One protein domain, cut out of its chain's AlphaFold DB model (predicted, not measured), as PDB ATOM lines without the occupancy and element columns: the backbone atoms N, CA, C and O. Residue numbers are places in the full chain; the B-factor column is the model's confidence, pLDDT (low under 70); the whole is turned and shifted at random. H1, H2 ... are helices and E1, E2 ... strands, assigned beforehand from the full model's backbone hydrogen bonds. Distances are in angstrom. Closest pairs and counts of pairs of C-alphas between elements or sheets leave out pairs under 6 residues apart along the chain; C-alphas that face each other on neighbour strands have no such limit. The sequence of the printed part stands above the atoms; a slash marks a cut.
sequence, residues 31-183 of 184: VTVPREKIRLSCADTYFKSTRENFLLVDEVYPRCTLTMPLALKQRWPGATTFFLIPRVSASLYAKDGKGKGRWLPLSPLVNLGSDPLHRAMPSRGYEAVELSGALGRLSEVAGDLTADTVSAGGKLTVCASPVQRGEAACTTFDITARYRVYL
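What this domain is: This is residues 31 to 183 of the 184 residues of an uncharacterized protein of Deinococcus koreensis (UniProt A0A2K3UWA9). A long, twisted sheet makes the length of this domain, with E5, E9 and E10 side by side as its long strands, and a small four-strand sheet of E2, E1, E4 and E8 lies over the middle of one face with its strands crossed to them. The sheets come close at two borders, E6 to E8 and E1 to E3, while H1 grazes the long sheet toward one end and H2 packs on it toward the other. The printed part has 153 residues with two named helices and ten named strands, in the order E1 E2 E3 E4 H1 E5 E6 E7 E8 H2 E9 E10; the small sheet is antiparallel, the long one branched and mixed. The class is mostly strand, and the whole is compact but elongated, with a radius of gyration of the C-alphas of 16.9 A and spans of 58 by 31 by 25 A.

Where its parts are: E1, residues 39 to 43, begins at C-alpha (68.579, 160.069, 307.634). E2 is residues 50 to 52, E3 residues 54 to 56, E4 residues 63 to 68, 16.4 A long, and H1 residues 72 to 75. E5, residues 81 to 95, is 43.1 A long; E6, residues 101 to 109, is 22.8 A long and bends by 51 degrees at residue 106. E7 is residues 120 to 122, E8 residues 129 to 133 and H2 residues 138 to 142. E9, residues 146 to 161, is 45.9 A long; E10, residues 170 to 182, is 38.2 A long and ends at C-alpha (72.233, 176.716, 306.461).

How they stand to each other: E5 has E6 and E7 on one side and E9 on the other side. E5 and E9 are antiparallel at 168 degrees, with N 87 and O 155 2.8 A apart. The hairpin E5 and E6 has N 92 and O 104 at 2.8 A; E5 and E7 have N 82 and O 121 at 2.8 A. The hairpin E9 and E10 has N 154 and O 175 at 3.0 A, and E10 is parallel to E3, with N 182 and O 55 at 2.8 A. In the other sheet, N 41 and O 65 of E1 and E4 are 2.9 A apart, N 66 and O 131 of E4 and E8 2.8 A, and N 51 and O 42 of the hairpin E1 and E2 2.8 A. Between the sheets, the closest C-alphas of E6 and E8, Leu 109 and Gly 133, are 4.9 A apart; those of E1 and E3, Leu 40 and Phe 54, 7.6 A. H2 is on the branched sheet at a height of 7.6 A, only just over E9, on which 3 of its 5 C-alphas fall; H1 only grazes that sheet. In H2 every O i to N i+4 pair is within hydrogen-bond range; H1 is too short for such a pair.

The domain as a whole: The two C-alphas farthest apart, Gly 97 and Arg 165, are 58.2 A apart. The printed part has no cut and no long link. Mean pLDDT of the printed part is 92.2; residues 113, 116 and 118 are under 70.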
ATOM      1  N   VAL A  31      78.749 146.212 301.103       91.56
ATOM      2  CA  VAL A  31      77.405 146.584 300.652       91.56
ATOM      3  C   VAL A  31      77.263 148.095 300.751       91.56
ATOM      4  O   VAL A  31      77.257 148.651 301.849       91.56
ATOM      5  N   THR A  32      77.131 148.775 299.618       92.12
ATOM      6  CA  THR A  32      76.890 150.223 299.605       92.12
ATOM      7  C   THR A  32      75.479 150.528 300.091       92.12
ATOM      8  O   THR A  32      74.502 149.988 299.568       92.12
ATOM      9  N   VAL A  33      75.361 151.411 301.082       91.81
ATOM     10  CA  VAL A  33      74.062 151.894 301.559       91.81
ATOM     11  C   VAL A  33      73.611 153.051 300.666       91.81
ATOM     12  O   VAL A  33      74.353 154.028 300.536       91.81
ATOM     13  N   PRO A  34      72.412 152.990 300.060       90.56
ATOM     14  CA  PRO A  34      71.912 154.095 299.253       90.56
ATOM     15  C   PRO A  34      71.757 155.361 300.101       90.56
ATOM     16  O   PRO A  34      71.148 155.326 301.175       90.56
ATOM     17  N   ARG A  35      72.323 156.478 299.633       88.12
ATOM     18  CA  ARG A  35      72.411 157.738 300.389       88.12
ATOM     19  C   ARG A  35      71.040 158.254 300.816       88.12
ATOM     20  O   ARG A  35      70.898 158.773 301.918       88.12
ATOM     21  N   GLU A  36      70.044 158.113 299.954       88.19
ATOM     22  CA  GLU A  36      68.662 158.537 300.169       88.19
ATOM     23  C   GLU A  36      67.977 157.807 301.331       88.19
ATOM     24  O   GLU A  36      66.991 158.298 301.871       88.19
ATOM     25  N   LYS A  37      68.518 156.658 301.753       90.19
ATOM     26  CA  LYS A  37      68.015 155.896 302.901       90.19
ATOM     27  C   LYS A  37      68.673 156.294 304.225       90.19
ATOM     28  O   LYS A  37      68.274 155.772 305.262       90.19
ATOM     29  N   ILE A  38      69.678 157.173 304.208       94.94
ATOM     30  CA  ILE A  38      70.443 157.566 305.396       94.94
ATOM     31  C   ILE A  38      69.920 158.908 305.918       94.94
ATOM     32  O   ILE A  38      70.230 159.970 305.368       94.94
ATOM     33  N   ARG A  39      69.163 158.870 307.016       97.00
ATOM     34  CA  ARG A  39      68.579 160.069 307.634       97.00
ATOM     35  C   ARG A  39      69.466 160.584 308.760       97.00
ATOM     36  O   ARG A  39      69.925 159.798 309.584       97.00
ATOM     37  N   LEU A  40      69.667 161.896 308.810       96.69
ATOM     38  CA  LEU A  40      70.266 162.577 309.957       96.69
ATOM     39  C   LEU A  40      69.169 163.299 310.733       96.69
ATOM     40  O   LEU A  40      68.392 164.042 310.137       96.69
ATOM     41  N   SER A  41      69.143 163.106 312.045       96.50
ATOM     42  CA  SER A  41      68.282 163.829 312.977       96.50
ATOM     43  C   SER A  41      69.140 164.464 314.063       96.50
ATOM     44  O   SER A  41      69.911 163.764 314.717       96.50
ATOM     45  N   CYS A  42      69.042 165.774 314.247       94.75
ATOM     46  CA  CYS A  42      69.792 166.521 315.252       94.75
ATOM     47  C   CYS A  42      68.832 167.372 316.078       94.75
ATOM     48  O   CYS A  42      68.016 168.086 315.507       94.75
ATOM     49  N   ALA A  43      68.940 167.331 317.404       90.81
ATOM     50  CA  ALA A  43      68.204 168.243 318.276       90.81
ATOM     51  C   ALA A  43      69.141 169.355 318.755       90.81
ATOM     52  O   ALA A  43      70.235 169.063 319.249       90.81
ATOM     53  N   ASP A  44      68.727 170.611 318.600       87.69
ATOM     54  CA  ASP A  44      69.469 171.752 319.136       87.69
ATOM     55  C   ASP A  44      69.262 171.901 320.662       87.69
ATOM     56  O   ASP A  44      68.308 171.369 321.234       87.69
ATOM     57  N   THR A  45      70.152 172.612 321.357       84.06
ATOM     58  CA  THR A  45      70.028 172.821 322.815       84.06
ATOM     59  C   THR A  45      68.998 173.871 323.228       84.06
ATOM     60  O   THR A  45      68.539 173.837 324.370       84.06
ATOM     61  N   TYR A  46      68.691 174.840 322.366       80.94
ATOM     62  CA  TYR A  46      67.972 176.060 322.744       80.94
ATOM     63  C   TYR A  46      66.460 175.926 322.530       80.94
ATOM     64  O   TYR A  46      65.683 176.023 323.478       80.94
ATOM     65  N   PHE A  47      66.040 175.670 321.294       80.56
ATOM     66  CA  PHE A  47      64.653 175.426 320.904       80.56
ATOM     67  C   PHE A  47      64.274 173.948 320.988       80.56
ATOM     68  O   PHE A  47      63.084 173.639 320.928       80.56
ATOM     69  N   LYS A  48      65.257 173.037 321.102       84.06
ATOM     70  CA  LYS A  48      65.040 171.577 321.072       84.06
ATOM     71  C   LYS A  48      64.298 171.128 319.813       84.06
ATOM     72  O   LYS A  48      63.584 170.125 319.829       84.06
ATOM     73  N   SER A  49      64.443 171.888 318.731       85.00
ATOM     74  CA  SER A  49      63.820 171.576 317.458       85.00
ATOM     75  C   SER A  49      64.625 170.482 316.778       85.00
ATOM     76  O   SER A  49      65.846 170.571 316.647       85.00
ATOM     77  N   THR A  50      63.936 169.444 316.319       91.00
ATOM     78  CA  THR A  50      64.572 168.398 315.524       91.00
ATOM     79  C   THR A  50      64.822 168.923 314.115       91.00
ATOM     80  O   THR A  50      63.892 169.295 313.398       91.00
ATOM     81  N   ARG A  51      66.090 168.957 313.712       93.00
ATOM     82  CA  ARG A  51      66.535 169.229 312.346       93.00
ATOM     83  C   ARG A  51      66.747 167.910 311.628       93.00
ATOM     84  O   ARG A  51      67.428 167.022 312.142       93.00
ATOM     85  N   GLU A  52      66.177 167.790 310.436       95.12
ATOM     86  CA  GLU A  52      66.233 166.560 309.659       95.12
ATOM     87  C   GLU A  52      66.937 166.776 308.332       95.12
ATOM     88  O   GLU A  52      66.478 167.540 307.490       95.12
ATOM     89  N   ASN A  53      68.043 166.065 308.123       95.50
ATOM     90  CA  ASN A  53      68.851 166.112 306.902       95.50
ATOM     91  C   ASN A  53      69.461 167.488 306.560       95.50
ATOM     92  O   ASN A  53      70.009 167.672 305.468       95.50
ATOM     93  N   PHE A  54      69.430 168.428 307.501       95.56
ATOM     94  CA  PHE A  54      70.140 169.699 307.443       95.56
ATOM     95  C   PHE A  54      70.553 170.141 308.848       95.56
ATOM     96  O   PHE A  54      70.044 169.617 309.839       95.56
ATOM     97  N   LEU A  55      71.469 171.105 308.919       95.81
ATOM     98  CA  LEU A  55      71.903 171.735 310.164       95.81
ATOM     99  C   LEU A  55      71.964 173.254 309.992       95.81
ATOM    100  O   LEU A  55      72.160 173.746 308.881       95.81
ATOM    101  N   LEU A  56      71.824 173.982 311.092       95.12
ATOM    102  CA  LEU A  56      72.083 175.412 311.177       95.12
ATOM    103  C   LEU A  56      73.473 175.639 311.770       95.12
ATOM    104  O   LEU A  56      73.903 174.910 312.662       95.12
ATOM    105  N   VAL A  57      74.190 176.639 311.262       94.75
ATOM    106  CA  VAL A  57      75.611 176.818 311.592       94.75
ATOM    107  C   VAL A  57      75.866 177.190 313.064       94.75
ATOM    108  O   VAL A  57      76.841 176.717 313.650       94.75
ATOM    109  N   ASP A  58      74.972 177.975 313.672       91.75
ATOM    110  CA  ASP A  58      75.157 178.554 315.015       91.75
ATOM    111  C   ASP A  58      74.435 177.788 316.135       91.75
ATOM    112  O   ASP A  58      74.560 178.122 317.317       91.75
ATOM    113  N   GLU A  59      73.692 176.740 315.781       92.19
ATOM    114  CA  GLU A  59      73.071 175.846 316.756       92.19
ATOM    115  C   GLU A  59      74.106 174.874 317.341       92.19
ATOM    116  O   GLU A  59      75.062 174.465 316.681       92.19
ATOM    117  N   VAL A  60      73.905 174.497 318.605       93.38
ATOM    118  CA  VAL A  60      74.714 173.478 319.280       93.38
ATOM    119  C   VAL A  60      73.970 172.152 319.221       93.38
ATOM    120  O   VAL A  60      72.846 172.052 319.720       93.38
ATOM    121  N   TYR A  61      74.616 171.127 318.666       93.31
ATOM    122  CA  TYR A  61      74.050 169.786 318.518       93.31
ATOM    123  C   TYR A  61      74.738 168.776 319.449       93.31
ATOM    124  O   TYR A  61      75.720 168.133 319.055       93.31
ATOM    125  N   PRO A  62      74.243 168.595 320.689       90.94
ATOM    126  CA  PRO A  62      74.820 167.659 321.653       90.94
ATOM    127  C   PRO A  62      74.568 166.204 321.255       90.94
ATOM    128  O   PRO A  62      75.291 165.308 321.684       90.94
ATOM    129  N   ARG A  63      73.536 165.957 320.440       90.88
ATOM    130  CA  ARG A  63      73.207 164.630 319.932       90.88
ATOM    131  C   ARG A  63      72.579 164.729 318.549       90.88
ATOM    132  O   ARG A  63      71.482 165.257 318.384       90.88
ATOM    133  N   CYS A  64      73.274 164.149 317.586       95.12
ATOM    134  CA  CYS A  64      72.751 163.820 316.273       95.12
ATOM    135  C   CYS A  64      72.709 162.305 316.115       95.12
ATOM    136  O   CYS A  64      73.607 161.619 316.605       95.12
ATOM    137  N   THR A  65      71.707 161.793 315.411       95.44
ATOM    138  CA  THR A  65      71.519 160.374 315.112       95.44
ATOM    139  C   THR A  65      71.437 160.168 313.607       95.44
ATOM    140  O   THR A  65      70.646 160.808 312.916       95.44
ATOM    141  N   LEU A  66      72.272 159.262 313.113       96.19
ATOM    142  CA  LEU A  66      72.284 158.753 311.754       96.19
ATOM    143  C   LEU A  66      71.508 157.433 311.716       96.19
ATOM    144  O   LEU A  66      71.976 156.434 312.267       96.19
ATOM    145  N   THR A  67      70.352 157.421 311.061       95.56
ATOM    146  CA  THR A  67      69.465 156.254 310.973       95.56
ATOM    147  C   THR A  67      69.585 155.598 309.599       95.56
ATOM    148  O   THR A  67      69.479 156.269 308.569       95.56
ATOM    149  N   MET A  68      69.805 154.280 309.578       94.75
ATOM    150  CA  MET A  68      70.033 153.496 308.359       94.75
ATOM    151  C   MET A  68      69.209 152.196 308.362       94.75
ATOM    152  O   MET A  68      69.458 151.308 309.185       94.75
ATOM    153  N   PRO A  69      68.265 152.014 307.421       91.56
ATOM    154  CA  PRO A  69      67.462 150.801 307.316       91.56
ATOM    155  C   PRO A  69      68.216 149.719 306.524       91.56
ATOM    156  O   PRO A  69      67.948 149.475 305.349       91.56
ATOM    157  N   LEU A  70      69.179 149.049 307.166       92.19
ATOM    158  CA  LEU A  70      70.090 148.088 306.512       92.19
ATOM    159  C   LEU A  70      69.477 146.716 306.177       92.19
ATOM    160  O   LEU A  70      70.201 145.817 305.752       92.19
ATOM    161  N   ALA A  71      68.168 146.533 306.382       90.44
ATOM    162  CA  ALA A  71      67.463 145.277 306.102       90.44
ATOM    163  C   ALA A  71      68.133 144.029 306.737       90.44
ATOM    164  O   ALA A  71      68.231 142.964 306.125       90.44
ATOM    165  N   LEU A  72      68.630 144.156 307.978       92.44
ATOM    166  CA  LEU A  72      69.389 143.084 308.638       92.44
ATOM    167  C   LEU A  72      68.554 141.814 308.855       92.44
ATOM    168  O   LEU A  72      69.081 140.718 308.714       92.44
ATOM    169  N   LYS A  73      67.249 141.955 309.122       91.75
ATOM    170  CA  LYS A  73      66.307 140.829 309.275       91.75
ATOM    171  C   LYS A  73      66.149 140.004 307.995       91.75
ATOM    172  O   LYS A  73      65.918 138.806 308.073       91.75
ATOM    173  N   GLN A  74      66.255 140.638 306.828       90.25
ATOM    174  CA  GLN A  74      66.216 139.947 305.539       90.25
ATOM    175  C   GLN A  74      67.539 139.230 305.256       90.25
ATOM    176  O   GLN A  74      67.544 138.186 304.615       90.25
ATOM    177  N   ARG A  75      68.659 139.792 305.728       90.44
ATOM    178  CA  ARG A  75      69.998 139.214 305.553       90.44
ATOM    179  C   ARG A  75      70.265 138.031 306.483       90.44
ATOM    180  O   ARG A  75      70.897 137.075 306.056       90.44
ATOM    181  N   TRP A  76      69.795 138.118 307.723       93.44
ATOM    182  CA  TRP A  76      69.890 137.074 308.741       93.44
ATOM    183  C   TRP A  76      68.491 136.765 309.272       93.44
ATOM    184  O   TRP A  76      68.071 137.346 310.283       93.44
ATOM    185  N   PRO A  77      67.732 135.911 308.568       88.69
ATOM    186  CA  PRO A  77      66.405 135.509 309.002       88.69
ATOM    187  C   PRO A  77      66.467 134.712 310.314       88.69
ATOM    188  O   PRO A  77      67.162 133.707 310.439       88.69
ATOM    189  N   GLY A  78      65.680 135.142 311.301       88.25
ATOM    190  CA  GLY A  78      65.495 134.425 312.564       88.25
ATOM    191  C   GLY A  78      65.832 135.236 313.816       88.25
ATOM    192  O   GLY A  78      66.066 136.448 313.783       88.25
ATOM    193  N   ALA A  79      65.801 134.548 314.957       90.94
ATOM    194  CA  ALA A  79      66.156 135.116 316.250       90.94
ATOM    195  C   ALA A  79      67.684 135.130 316.400       90.94
ATOM    196  O   ALA A  79      68.301 134.100 316.657       90.94
ATOM    197  N   THR A  80      68.286 136.302 316.220       92.75
ATOM    198  CA  THR A  80      69.735 136.511 316.276       92.75
ATOM    199  C   THR A  80      70.046 137.779 317.060       92.75
ATOM    200  O   THR A  80      69.164 138.586 317.350       92.75
ATOM    201  N   THR A  81      71.301 137.955 317.439       92.56
ATOM    202  CA  THR A  81      71.833 139.201 317.990       92.56
ATOM    203  C   THR A  81      72.783 139.796 316.968       92.56
ATOM    204  O   THR A  81      73.679 139.106 316.479       92.56
ATOM    205  N   PHE A  82      72.587 141.070 316.640       93.00
ATOM    206  CA  PHE A  82      73.484 141.825 315.781       93.00
ATOM    207  C   PHE A  82      74.515 142.560 316.629       93.00
ATOM    208  O   PHE A  82      74.145 143.285 317.547       93.00
ATOM    209  N   PHE A  83      75.789 142.418 316.286       92.75
ATOM    210  CA  PHE A  83      76.917 143.120 316.889       92.75
ATOM    211  C   PHE A  83      77.430 144.166 315.909       92.75
ATOM    212  O   PHE A  83      77.751 143.843 314.761       92.75
ATOM    213  N   LEU A  84      77.494 145.421 316.349       92.88
ATOM    214  CA  LEU A  84      77.824 146.553 315.492       92.88
ATOM    215  C   LEU A  84      79.227 147.076 315.778       92.88
ATOM    216  O   LEU A  84      79.558 147.484 316.892       92.88
ATOM    217  N   ILE A  85      80.029 147.162 314.721       93.06
ATOM    218  CA  ILE A  85      81.396 147.678 314.753       93.06
ATOM    219  C   ILE A  85      81.442 148.936 313.870       93.06
ATOM    220  O   ILE A  85      81.770 148.857 312.678       93.06
ATOM    221  N   PRO A  86      81.054 150.106 314.413       93.44
ATOM    222  CA  PRO A  86      81.044 151.353 313.663       93.44
ATOM    223  C   PRO A  86      82.458 151.922 313.516       93.44
ATOM    224  O   PRO A  86      83.160 152.162 314.498       93.44
ATOM    225  N   ARG A  87      82.848 152.183 312.270       95.06
ATOM    226  CA  ARG A  87      84.001 153.003 311.869       95.06
ATOM    227  C   ARG A  87      83.486 154.146 310.998       95.06
ATOM    228  O   ARG A  87      83.829 154.253 309.822       95.06
ATOM    229  N   VAL A  88      82.571 154.925 311.568       96.38
ATOM    230  CA  VAL A  88      81.842 156.004 310.897       96.38
ATOM    231  C   VAL A  88      82.121 157.302 311.639       96.38
ATOM    232  O   VAL A  88      82.102 157.330 312.868       96.38
ATOM    233  N   SER A  89      82.369 158.377 310.899       97.50
ATOM    234  CA  SER A  89      82.606 159.706 311.457       97.50
ATOM    235  C   SER A  89      81.845 160.776 310.687       97.50
ATOM    236  O   SER A  89      81.591 160.644 309.488       97.50
ATOM    237  N   ALA A  90      81.517 161.852 311.389       97.81
ATOM    238  CA  ALA A  90      81.042 163.092 310.817       97.81
ATOM    239  C   ALA A  90      82.213 164.046 310.536       97.81
ATOM    240  O   ALA A  90      83.202 164.095 311.278       97.81
ATOM    241  N   SER A  91      82.105 164.823 309.465       98.00
ATOM    242  CA  SER A  91      83.067 165.860 309.089       98.00
ATOM    243  C   SER A  91      82.348 167.051 308.466       98.00
ATOM    244  O   SER A  91      81.342 166.883 307.779       98.00
ATOM    245  N   LEU A  92      82.872 168.251 308.682       98.44
ATOM    246  CA  LEU A  92      82.374 169.500 308.122       98.44
ATOM    247  C   LEU A  92      83.230 169.913 306.925       98.44
ATOM    248  O   LEU A  92      84.438 170.070 307.050       98.44
ATOM    249  N   TYR A  93      82.616 170.130 305.771       98.00
ATOM    250  CA  TYR A  93      83.232 170.865 304.678       98.00
ATOM    251  C   TYR A  93      83.018 172.357 304.907       98.00
ATOM    252  O   TYR A  93      81.872 172.813 304.991       98.00
ATOM    253  N   ALA A  94      84.114 173.104 304.985       97.75
ATOM    254  CA  ALA A  94      84.101 174.555 305.124       97.75
ATOM    255  C   ALA A  94      84.964 175.200 304.034       97.75
ATOM    256  O   ALA A  94      85.961 174.608 303.611       97.75
ATOM    257  N   LYS A  95      84.567 176.387 303.567       97.62
ATOM    258  CA  LYS A  95      85.178 177.115 302.445       97.62
ATOM    259  C   LYS A  95      85.793 178.432 302.907       97.62
ATOM    260  O   LYS A  95      85.249 179.089 303.784       97.62
ATOM    261  N   ASP A  96      86.896 178.833 302.289       96.25
ATOM    262  CA  ASP A  96      87.450 180.178 302.434       96.25
ATOM    263  C   ASP A  96      86.705 181.198 301.550       96.25
ATOM    264  O   ASP A  96      85.868 180.841 300.712       96.25
ATOM    265  N   GLY A  97      87.042 182.484 301.690       92.25
ATOM    266  CA  GLY A  97      86.477 183.564 300.866       92.25
ATOM    267  C   GLY A  97      86.806 183.475 299.367       92.25
ATOM    268  O   GLY A  97      86.255 184.234 298.575       92.25
ATOM    269  N   LYS A  98      87.686 182.551 298.955       93.19
ATOM    270  CA  LYS A  98      88.025 182.256 297.551       93.19
ATOM    271  C   LYS A  98      87.313 180.994 297.044       93.19
ATOM    272  O   LYS A  98      87.567 180.559 295.922       93.19
ATOM    273  N   GLY A  99      86.444 180.391 297.858       90.38
ATOM    274  CA  GLY A  99      85.688 179.183 297.536       90.38
ATOM    275  C   GLY A  99      86.475 177.874 297.654       90.38
ATOM    276  O   GLY A  99      85.912 176.813 297.366       90.38
ATOM    277  N   LYS A 100      87.743 177.898 298.090       94.88
ATOM    278  CA  LYS A 100      88.507 176.671 298.360       94.88
ATOM    279  C   LYS A 100      88.047 176.090 299.686       94.88
ATOM    280  O   LYS A 100      87.994 176.802 300.681       94.88
ATOM    281  N   GLY A 101      87.727 174.799 299.712       95.31
ATOM    282  CA  GLY A 101      87.265 174.155 300.934       95.31
ATOM    283  C   GLY A 101      88.119 172.991 301.401       95.31
ATOM    284  O   GLY A 101      88.941 172.448 300.661       95.31
ATOM    285  N   ARG A 102      87.907 172.620 302.662       97.25
ATOM    286  CA  ARG A 102      88.549 171.483 303.325       97.25
ATOM    287  C   ARG A 102      87.561 170.764 304.234       97.25
ATOM    288  O   ARG A 102      86.619 171.374 304.735       97.25
ATOM    289  N   TRP A 103      87.802 169.474 304.446       97.31
ATOM    290  CA  TRP A 103      87.073 168.671 305.424       97.31
ATOM    291  C   TRP A 103      87.717 168.812 306.803       97.31
ATOM    292  O   TRP A 103      88.928 168.661 306.947       97.31
ATOM    293  N   LEU A 104      86.892 169.092 307.802       97.75
ATOM    294  CA  LEU A 104      87.249 169.255 309.203       97.75
ATOM    295  C   LEU A 104      86.566 168.144 310.010       97.75
ATOM    296  O   LEU A 104      85.390 167.863 309.763       97.75
ATOM    297  N   PRO A 105      87.261 167.477 310.941       96.81
ATOM    298  CA  PRO A 105      86.652 166.426 311.747       96.81
ATOM    299  C   PRO A 105      85.580 167.011 312.679       96.81
ATOM    300  O   PRO A 105      85.778 168.082 313.244       96.81
ATOM    301  N   LEU A 106      84.458 166.301 312.847       96.25
ATOM    302  CA  LEU A 106      83.431 166.651 313.836       96.25
ATOM    303  C   LEU A 106      83.411 165.642 314.981       96.25
ATOM    304  O   LEU A 106      83.818 165.949 316.093       96.25
ATOM    305  N   SER A 107      82.945 164.424 314.710       96.44
ATOM    306  CA  SER A 107      82.756 163.415 315.754       96.44
ATOM    307  C   SER A 107      82.762 162.010 315.172       96.44
ATOM    308  O   SER A 107      82.254 161.810 314.065       96.44
ATOM    309  N   PRO A 108      83.252 161.000 315.908       95.69
ATOM    310  CA  PRO A 108      82.859 159.624 315.638       95.69
ATOM    311  C   PRO A 108      81.339 159.461 315.814       95.69
ATOM    312  O   PRO A 108      80.724 160.141 316.639       95.69
ATOM    313  N   LEU A 109      80.741 158.558 315.040       95.00
ATOM    314  CA  LEU A 109      79.341 158.157 315.171       95.00
ATOM    315  C   LEU A 109      79.295 156.707 315.654       95.00
ATOM    316  O   LEU A 109      79.816 155.804 314.994       95.00
ATOM    317  N   VAL A 110      78.680 156.480 316.811       92.12
ATOM    318  CA  VAL A 110      78.674 155.182 317.500       92.12
ATOM    319  C   VAL A 110      77.254 154.700 317.747       92.12
ATOM    320  O   VAL A 110      76.347 155.504 317.931       92.12
ATOM    321  N   ASN A 111      77.041 153.385 317.782       88.50
ATOM    322  CA  ASN A 111      75.757 152.856 318.229       88.50
ATOM    323  C   ASN A 111      75.692 152.973 319.755       88.50
ATOM    324  O   ASN A 111      76.503 152.353 320.444       88.50
ATOM    325  N   LEU A 112      74.757 153.775 320.262       75.25
ATOM    326  CA  LEU A 112      74.530 153.904 321.702       75.25
ATOM    327  C   LEU A 112      73.729 152.721 322.262       75.25
ATOM    328  O   LEU A 112      73.953 152.353 323.406       75.25
ATOM    329  N   GLY A 113      72.878 152.095 321.443       65.62
ATOM    330  CA  GLY A 113      72.191 150.835 321.729       65.62
ATOM    331  C   GLY A 113      71.383 150.798 323.030       65.62
ATOM    332  O   GLY A 113      71.291 151.762 323.782       65.62
ATOM    333  N   SER A 114      70.789 149.636 323.303       71.50
ATOM    334  CA  SER A 114      70.350 149.265 324.655       71.50
ATOM    335  C   SER A 114      71.500 148.672 325.474       71.50
ATOM    336  O   SER A 114      71.496 148.755 326.696       71.50
ATOM    337  N   ASP A 115      72.488 148.090 324.790       75.00
ATOM    338  CA  ASP A 115      73.742 147.603 325.357       75.00
ATOM    339  C   ASP A 115      74.928 148.327 324.686       75.00
ATOM    340  O   ASP A 115      75.459 147.855 323.672       75.00
ATOM    341  N   PRO A 116      75.329 149.504 325.202       69.75
ATOM    342  CA  PRO A 116      76.432 150.286 324.641       69.75
ATOM    343  C   PRO A 116      77.790 149.591 324.779       69.75
ATOM    344  O   PRO A 116      78.697 149.863 323.986       69.75
ATOM    345  N   LEU A 117      77.945 148.712 325.774       74.38
ATOM    346  CA  LEU A 117      79.213 148.047 326.056       74.38
ATOM    347  C   LEU A 117      79.511 146.995 324.987       74.38
ATOM    348  O   LEU A 117      80.615 146.961 324.444       74.38
ATOM    349  N   HIS A 118      78.504 146.195 324.631       69.44
ATOM    350  CA  HIS A 118      78.643 145.145 323.619       69.44
ATOM    351  C   HIS A 118      78.223 145.597 322.217       69.44
ATOM    352  O   HIS A 118      78.447 144.869 321.248       69.44
ATOM    353  N   ARG A 119      77.618 146.789 322.095       83.81
ATOM    354  CA  ARG A 119      77.078 147.340 320.836       83.81
ATOM    355  C   ARG A 119      76.196 146.317 320.125       83.81
ATOM    356  O   ARG A 119      76.272 146.142 318.905       83.81
ATOM    357  N   ALA A 120      75.406 145.612 320.925       86.94
ATOM    358  CA  ALA A 120      74.605 144.482 320.512       86.94
ATOM    359  C   ALA A 120      73.124 144.864 320.487       86.94
ATOM    360  O   ALA A 120      72.656 145.662 321.301       86.94
ATOM    361  N   MET A 121      72.376 144.287 319.551       87.44
ATOM    362  CA  MET A 121      70.927 144.456 319.475       87.44
ATOM    363  C   MET A 121      70.241 143.144 319.092       87.44
ATOM    364  O   MET A 121      70.679 142.473 318.155       87.44
ATOM    365  N   PRO A 122      69.152 142.765 319.776       89.25
ATOM    366  CA  PRO A 122      68.388 141.588 319.400       89.25
ATOM    367  C   PRO A 122      67.641 141.841 318.087       89.25
ATOM    368  O   PRO A 122      67.031 142.896 317.895       89.25
ATOM    369  N   SER A 123      67.608 140.841 317.208       90.25
ATOM    370  CA  SER A 123      66.954 140.939 315.904       90.25
ATOM    371  C   SER A 123      65.474 141.277 316.047       90.25
ATOM    372  O   SER A 123      64.961 142.061 315.260       90.25
ATOM    373  N   ARG A 124      64.786 140.790 317.090       87.12
ATOM    374  CA  ARG A 124      63.368 141.098 317.351       87.12
ATOM    375  C   ARG A 124      63.096 142.606 317.401       87.12
ATOM    376  O   ARG A 124      62.162 143.059 316.742       87.12
ATOM    377  N   GLY A 125      63.930 143.357 318.120       81.12
ATOM    378  CA  GLY A 125      63.799 144.808 318.303       81.12
ATOM    379  C   GLY A 125      64.449 145.646 317.203       81.12
ATOM    380  O   GLY A 125      64.437 146.867 317.285       81.12
ATOM    381  N   TYR A 126      65.037 145.015 316.182       85.75
ATOM    382  CA  TYR A 126      65.691 145.745 315.105       85.75
ATOM    383  C   TYR A 126      64.676 146.381 314.150       85.75
ATOM    384  O   TYR A 126      63.892 145.675 313.506       85.75
ATOM    385  N   GLU A 127      64.774 147.697 313.996       86.88
ATOM    386  CA  GLU A 127      64.080 148.467 312.958       86.88
ATOM    387  C   GLU A 127      65.093 149.108 312.004       86.88
ATOM    388  O   GLU A 127      65.079 148.860 310.797       86.88
ATOM    389  N   ALA A 128      66.035 149.867 312.563       92.12
ATOM    390  CA  ALA A 128      67.133 150.495 311.847       92.12
ATOM    391  C   ALA A 128      68.404 150.494 312.701       92.12
ATOM    392  O   ALA A 128      68.354 150.376 313.927       92.12
ATOM    393  N   VAL A 129      69.558 150.638 312.048       92.31
ATOM    394  CA  VAL A 129      70.794 150.964 312.759       92.31
ATOM    395  C   VAL A 129      70.813 152.458 313.028       92.31
ATOM    396  O   VAL A 129      70.653 153.254 312.103       92.31
ATOM    397  N   GLU A 130      71.088 152.819 314.275       93.69
ATOM    398  CA  GLU A 130      71.290 154.195 314.701       93.69
ATOM    399  C   GLU A 130      72.726 154.394 315.174       93.69
ATOM    400  O   GLU A 130      73.215 153.667 316.042       93.69
ATOM    401  N   LEU A 131      73.410 155.379 314.592       94.62
ATOM    402  CA  LEU A 131      74.717 155.834 315.055       94.62
ATOM    403  C   LEU A 131      74.604 157.285 315.506       94.62
ATOM    404  O   LEU A 131      74.209 158.140 314.720       94.62
ATOM    405  N   SER A 132      74.978 157.577 316.745       94.44
ATOM    406  CA  SER A 132      74.898 158.917 317.312       94.44
ATOM    407  C   SER A 132      76.270 159.514 317.611       94.44
ATOM    408  O   SER A 132      77.239 158.797 317.865       94.44
ATOM    409  N   GLY A 133      76.334 160.843 317.614       94.38
ATOM    410  CA  GLY A 133      77.498 161.621 318.035       94.38
ATOM    411  C   GLY A 133      77.128 163.077 318.314       94.38
ATOM    412  O   GLY A 133      76.054 163.535 317.915       94.38
ATOM    413  N   ALA A 134      78.006 163.793 319.013       94.81
ATOM    414  CA  ALA A 134      77.853 165.221 319.277       94.81
ATOM    415  C   ALA A 134      78.561 166.009 318.173       94.81
ATOM    416  O   ALA A 134      79.752 165.814 317.961       94.81
ATOM    417  N   LEU A 135      77.852 166.883 317.456       94.75
ATOM    418  CA  LEU A 135      78.467 167.688 316.390       94.75
ATOM    419  C   LEU A 135      78.904 169.077 316.868       94.75
ATOM    420  O   LEU A 135      79.631 169.757 316.150       94.75
ATOM    421  N   GLY A 136      78.496 169.483 318.075       92.81
ATOM    422  CA  GLY A 136      78.848 170.785 318.639       92.81
ATOM    423  C   GLY A 136      78.228 171.936 317.848       92.81
ATOM    424  O   GLY A 136      77.146 171.779 317.277       92.81
ATOM    425  N   ARG A 137      78.905 173.089 317.847       94.88
ATOM    426  CA  ARG A 137      78.551 174.256 317.032       94.88
ATOM    427  C   ARG A 137      79.392 174.267 315.759       94.88
ATOM    428  O   ARG A 137      80.620 174.235 315.826       94.88
ATOM    429  N   LEU A 138      78.752 174.329 314.594       95.94
ATOM    430  CA  LEU A 138      79.470 174.209 313.320       95.94
ATOM    431  C   LEU A 138      80.317 175.449 313.004       95.94
ATOM    432  O   LEU A 138      81.384 175.292 312.410       95.94
ATOM    433  N   SER A 139      79.890 176.648 313.417       95.94
ATOM    434  CA  SER A 139      80.693 177.875 313.271       95.94
ATOM    435  C   SER A 139      82.008 177.809 314.049       95.94
ATOM    436  O   SER A 139      83.044 178.196 313.519       95.94
ATOM    437  N   GLU A 140      82.014 177.232 315.253       96.19
ATOM    438  CA  GLU A 140      83.248 177.050 316.038       96.19
ATOM    439  C   GLU A 140      84.235 176.113 315.341       96.19
ATOM    440  O   GLU A 140      85.431 176.392 315.293       96.19
ATOM    441  N   VAL A 141      83.738 175.020 314.755       96.25
ATOM    442  CA  VAL A 141      84.583 174.076 314.010       96.25
ATOM    443  C   VAL A 141      85.112 174.714 312.726       96.25
ATOM    444  O   VAL A 141      86.262 174.480 312.354       96.25
ATOM    445  N   ALA A 142      84.292 175.510 312.038       96.38
ATOM    446  CA  ALA A 142      84.695 176.194 310.815       96.38
ATOM    447  C   ALA A 142      85.735 177.304 311.068       96.38
ATOM    448  O   ALA A 142      86.588 177.538 310.204       96.38
ATOM    449  N   GLY A 143      85.693 177.949 312.238       95.00
ATOM    450  CA  GLY A 143      86.509 179.121 312.550       95.00
ATOM    451  C   GLY A 143      86.179 180.268 311.594       95.00
ATOM    452  O   GLY A 143      85.016 180.605 311.404       95.00
ATOM    453  N   ASP A 144      87.197 180.811 310.926       94.88
ATOM    454  CA  ASP A 144      87.033 181.895 309.942       94.88
ATOM    455  C   ASP A 144      86.482 181.423 308.579       94.88
ATOM    456  O   ASP A 144      86.372 182.208 307.635       94.88
ATOM    457  N   LEU A 145      86.187 180.128 308.429       96.44
ATOM    458  CA  LEU A 145      85.661 179.554 307.192       96.44
ATOM    459  C   LEU A 145      84.130 179.534 307.180       96.44
ATOM    460  O   LEU A 145      83.467 179.407 308.205       96.44
ATOM    461  N   THR A 146      83.557 179.531 305.981       96.19
ATOM    462  CA  THR A 146      82.118 179.353 305.782       96.19
ATOM    463  C   THR A 146      81.766 177.867 305.794       96.19
ATOM    464  O   THR A 146      82.154 177.124 304.888       96.19
ATOM    465  N   ALA A 147      81.008 177.424 306.797       97.00
ATOM    466  CA  ALA A 147      80.435 176.079 306.857       97.00
ATOM    467  C   ALA A 147      79.461 175.832 305.686       97.00
ATOM    468  O   ALA A 147      78.589 176.654 305.421       97.00
ATOM    469  N   ASP A 148      79.591 174.697 304.989       96.38
ATOM    470  CA  ASP A 148      78.803 174.409 303.775       96.38
ATOM    471  C   ASP A 148      78.055 173.072 303.845       96.38
ATOM    472  O   ASP A 148      76.856 172.995 303.568       96.38
ATOM    473  N   THR A 149      78.760 171.998 304.204       97.50
ATOM    474  CA  THR A 149      78.207 170.640 304.141       97.50
ATOM    475  C   THR A 149      78.724 169.798 305.295       97.50
ATOM    476  O   THR A 149      79.929 169.675 305.473       97.50
ATOM    477  N   VAL A 150      77.838 169.118 306.017       97.81
ATOM    478  CA  VAL A 150      78.231 168.033 306.926       97.81
ATOM    479  C   VAL A 150      78.170 166.715 306.167       97.81
ATOM    480  O   VAL A 150      77.170 166.408 305.522       97.81
ATOM    481  N   SER A 151      79.226 165.911 306.233       97.44
ATOM    482  CA  SER A 151      79.226 164.534 305.745       97.44
ATOM    483  C   SER A 151      79.285 163.563 306.909       97.44
ATOM    484  O   SER A 151      80.013 163.799 307.865       97.44
ATOM    485  N   ALA A 152      78.547 162.463 306.804       96.69
ATOM    486  CA  ALA A 152      78.695 161.295 307.657       96.69
ATOM    487  C   ALA A 152      79.110 160.118 306.776       96.69
ATOM    488  O   ALA A 152      78.427 159.809 305.795       96.69
ATOM    489  N   GLY A 153      80.227 159.469 307.090       94.88
ATOM    490  CA  GLY A 153      80.715 158.378 306.256       94.88
ATOM    491  C   GLY A 153      81.735 157.480 306.932       94.88
ATOM    492  O   GLY A 153      82.264 157.797 307.997       94.88
ATOM    493  N   GLY A 154      81.965 156.326 306.314       95.62
ATOM    494  CA  GLY A 154      82.883 155.305 306.800       95.62
ATOM    495  C   GLY A 154      82.345 153.897 306.574       95.62
ATOM    496  O   GLY A 154      81.552 153.661 305.660       95.62
ATOM    497  N   LYS A 155      82.781 152.959 307.415       96.25
ATOM    498  CA  LYS A 155      82.396 151.545 307.328       96.25
ATOM    499  C   LYS A 155      81.662 151.110 308.585       96.25
ATOM    500  O   LYS A 155      82.114 151.380 309.695       96.25
ATOM    501  N   LEU A 156      80.575 150.372 308.424       95.62
ATOM    502  CA  LEU A 156      79.891 149.698 309.524       95.62
ATOM    503  C   LEU A 156      79.928 148.200 309.278       95.62
ATOM    504  O   LEU A 156      79.344 147.717 308.315       95.62
ATOM    505  N   THR A 157      80.591 147.456 310.154       95.44
ATOM    506  CA  THR A 157      80.531 145.995 310.112       95.44
ATOM    507  C   THR A 157      79.455 145.519 311.078       95.44
ATOM    508  O   THR A 157      79.435 145.936 312.236       95.44
ATOM    509  N   VAL A 158      78.556 144.667 310.594       94.50
ATOM    510  CA  VAL A 158      77.519 144.013 311.393       94.50
ATOM    511  C   VAL A 158      77.770 142.518 311.356       94.50
ATOM    512  O   VAL A 158      77.855 141.943 310.269       94.50
ATOM    513  N   CYS A 159      77.884 141.904 312.527       93.94
ATOM    514  CA  CYS A 159      77.962 140.458 312.681       93.94
ATOM    515  C   CYS A 159      76.690 139.934 313.342       93.94
ATOM    516  O   CYS A 159      76.117 140.625 314.181       93.94
ATOM    517  N   ALA A 160      76.252 138.733 312.982       94.44
ATOM    518  CA  ALA A 160      75.085 138.090 313.576       94.44
ATOM    519  C   ALA A 160      75.498 136.844 314.367       94.44
ATOM    520  O   ALA A 160      76.460 136.163 314.013       94.44
ATOM    521  N   SER A 161      74.776 136.547 315.446       93.19
ATOM    522  CA  SER A 161      74.894 135.270 316.156       93.19
ATOM    523  C   SER A 161      73.571 134.878 316.833       93.19
ATOM    524  O   SER A 161      72.945 135.744 317.450       93.19
ATOM    525  N   PRO A 162      73.137 133.604 316.768       94.19
ATOM    526  CA  PRO A 162      73.724 132.544 315.943       94.19
ATOM    527  C   PRO A 162      73.527 132.826 314.444       94.19
ATOM    528  O   PRO A 162      72.671 133.623 314.071       94.19
ATOM    529  N   VAL A 163      74.321 132.177 313.590       91.62
ATOM    530  CA  VAL A 163      74.103 132.167 312.133       91.62
ATOM    531  C   VAL A 163      73.689 130.784 311.662       91.62
ATOM    532  O   VAL A 163      74.144 129.773 312.207       91.62
ATOM    533  N   GLN A 164      72.820 130.729 310.658       88.19
ATOM    534  CA  GLN A 164      72.405 129.474 310.044       88.19
ATOM    535  C   GLN A 164      73.445 128.983 309.029       88.19
ATOM    536  O   GLN A 164      74.323 129.719 308.573       88.19
ATOM    537  N   ARG A 165      73.359 127.701 308.659       87.69
ATOM    538  CA  ARG A 165      74.272 127.110 307.675       87.69
ATOM    539  C   ARG A 165      74.144 127.846 306.336       87.69
ATOM    540  O   ARG A 165      73.063 127.901 305.766       87.69
ATOM    541  N   GLY A 166      75.272 128.333 305.819       85.62
ATOM    542  CA  GLY A 166      75.338 129.058 304.546       85.62
ATOM    543  C   GLY A 166      75.188 130.575 304.673       85.62
ATOM    544  O   GLY A 166      75.395 131.279 303.687       85.62
ATOM    545  N   GLU A 167      74.893 131.099 305.866       87.25
ATOM    546  CA  GLU A 167      74.883 132.540 306.114       87.25
ATOM    547  C   GLU A 167      76.297 133.066 306.390       87.25
ATOM    548  O   GLU A 167      77.106 132.436 307.075       87.25
ATOM    549  N   ALA A 168      76.598 134.264 305.889       89.75
ATOM    550  CA  ALA A 168      77.827 134.958 306.250       89.75
ATOM    551  C   ALA A 168      77.739 135.457 307.701       89.75
ATOM    552  O   ALA A 168      76.782 136.138 308.051       89.75
ATOM    553  N   ALA A 169      78.754 135.197 308.528       92.12
ATOM    554  CA  ALA A 169      78.761 135.645 309.926       92.12
ATOM    555  C   ALA A 169      78.736 137.177 310.077       92.12
ATOM    556  O   ALA A 169      78.131 137.703 311.008       92.12
ATOM    557  N   CYS A 170      79.379 137.893 309.149       94.56
ATOM    558  CA  CYS A 170      79.478 139.347 309.165       94.56
ATOM    559  C   CYS A 170      79.288 139.941 307.766       94.56
ATOM    560  O   CYS A 170      79.633 139.332 306.756       94.56
ATOM    561  N   THR A 171      78.780 141.169 307.702       94.94
ATOM    562  CA  THR A 171      78.725 141.997 306.488       94.94
ATOM    563  C   THR A 171      79.225 143.396 306.819       94.94
ATOM    564  O   THR A 171      78.909 143.938 307.876       94.94
ATOM    565  N   THR A 172      79.996 143.995 305.910       95.62
ATOM    566  CA  THR A 172      80.413 145.396 306.029       95.62
ATOM    567  C   THR A 172      79.628 146.271 305.063       95.62
ATOM    568  O   THR A 172      79.524 145.961 303.879       95.62
ATOM    569  N   PHE A 173      79.102 147.371 305.584       95.69
ATOM    570  CA  PHE A 173      78.338 148.371 304.867       95.69
ATOM    571  C   PHE A 173      79.176 149.630 304.667       95.69
ATOM    572  O   PHE A 173      79.776 150.134 305.624       95.69
ATOM    573  N   ASP A 174      79.194 150.138 303.438       95.88
ATOM    574  CA  ASP A 174      79.796 151.427 303.115       95.88
ATOM    575  C   ASP A 174      78.747 152.527 303.267       95.88
ATOM    576  O   ASP A 174      77.697 152.512 302.619       95.88
ATOM    577  N   ILE A 175      79.037 153.469 304.162       95.94
ATOM    578  CA  ILE A 175      78.139 154.554 304.543       95.94
ATOM    579  C   ILE A 175      78.710 155.846 303.983       95.94
ATOM    580  O   ILE A 175      79.876 156.179 304.205       95.94
ATOM    581  N   THR A 176      77.890 156.600 303.261       95.56
ATOM    582  CA  THR A 176      78.237 157.948 302.807       95.56
ATOM    583  C   THR A 176      76.970 158.774 302.648       95.56
ATOM    584  O   THR A 176      76.140 158.518 301.778       95.56
ATOM    585  N   ALA A 177      76.847 159.810 303.469       96.81
ATOM    586  CA  ALA A 177      75.783 160.794 303.397       96.81
ATOM    587  C   ALA A 177      76.343 162.212 303.535       96.81
ATOM    588  O   ALA A 177      77.422 162.433 304.094       96.81
ATOM    589  N   ARG A 178      75.617 163.179 302.971       96.81
ATOM    590  CA  ARG A 178      75.949 164.608 303.006       96.81
ATOM    591  C   ARG A 178      74.683 165.417 303.237       96.81
ATOM    592  O   ARG A 178      73.672 165.151 302.579       96.81
ATOM    593  N   TYR A 179      74.790 166.415 304.097       97.19
ATOM    594  CA  TYR A 179      73.710 167.245 304.609       97.19
ATOM    595  C   TYR A 179      74.100 168.711 304.470       97.19
ATOM    596  O   TYR A 179      75.254 169.077 304.706       97.19
ATOM    597  N   ARG A 180      73.149 169.539 304.043       96.75
ATOM    598  CA  ARG A 180      73.384 170.973 303.862       96.75
ATOM    599  C   ARG A 180      73.475 171.669 305.216       96.75
ATOM    600  O   ARG A 180      72.738 171.323 306.140       96.75
ATOM    601  N   VAL A 181      74.370 172.647 305.297       96.81
ATOM    602  CA  VAL A 181      74.432 173.601 306.402       96.81
ATOM    603  C   VAL A 181      73.811 174.909 305.929       96.81
ATOM    604  O   VAL A 181      74.144 175.396 304.849       96.81
ATOM    605  N   TYR A 182      72.897 175.448 306.725       94.69
ATOM    606  CA  TYR A 182      72.233 176.716 306.461       94.69
ATOM    607  C   TYR A 182      72.600 177.753 307.519       94.69
ATOM    608  O   TYR A 182      72.952 177.434 308.658       94.69
ATOM    609  N   LEU A 183      72.495 179.013 307.116       89.31
ATOM    610  CA  LEU A 183      72.372 180.121 308.050       89.31
ATOM    611  C   LEU A 183      70.925 180.161 308.556       89.31
ATOM    612  O   LEU A 183      70.023 179.646 307.888       89.31
TER     613      LEU A 183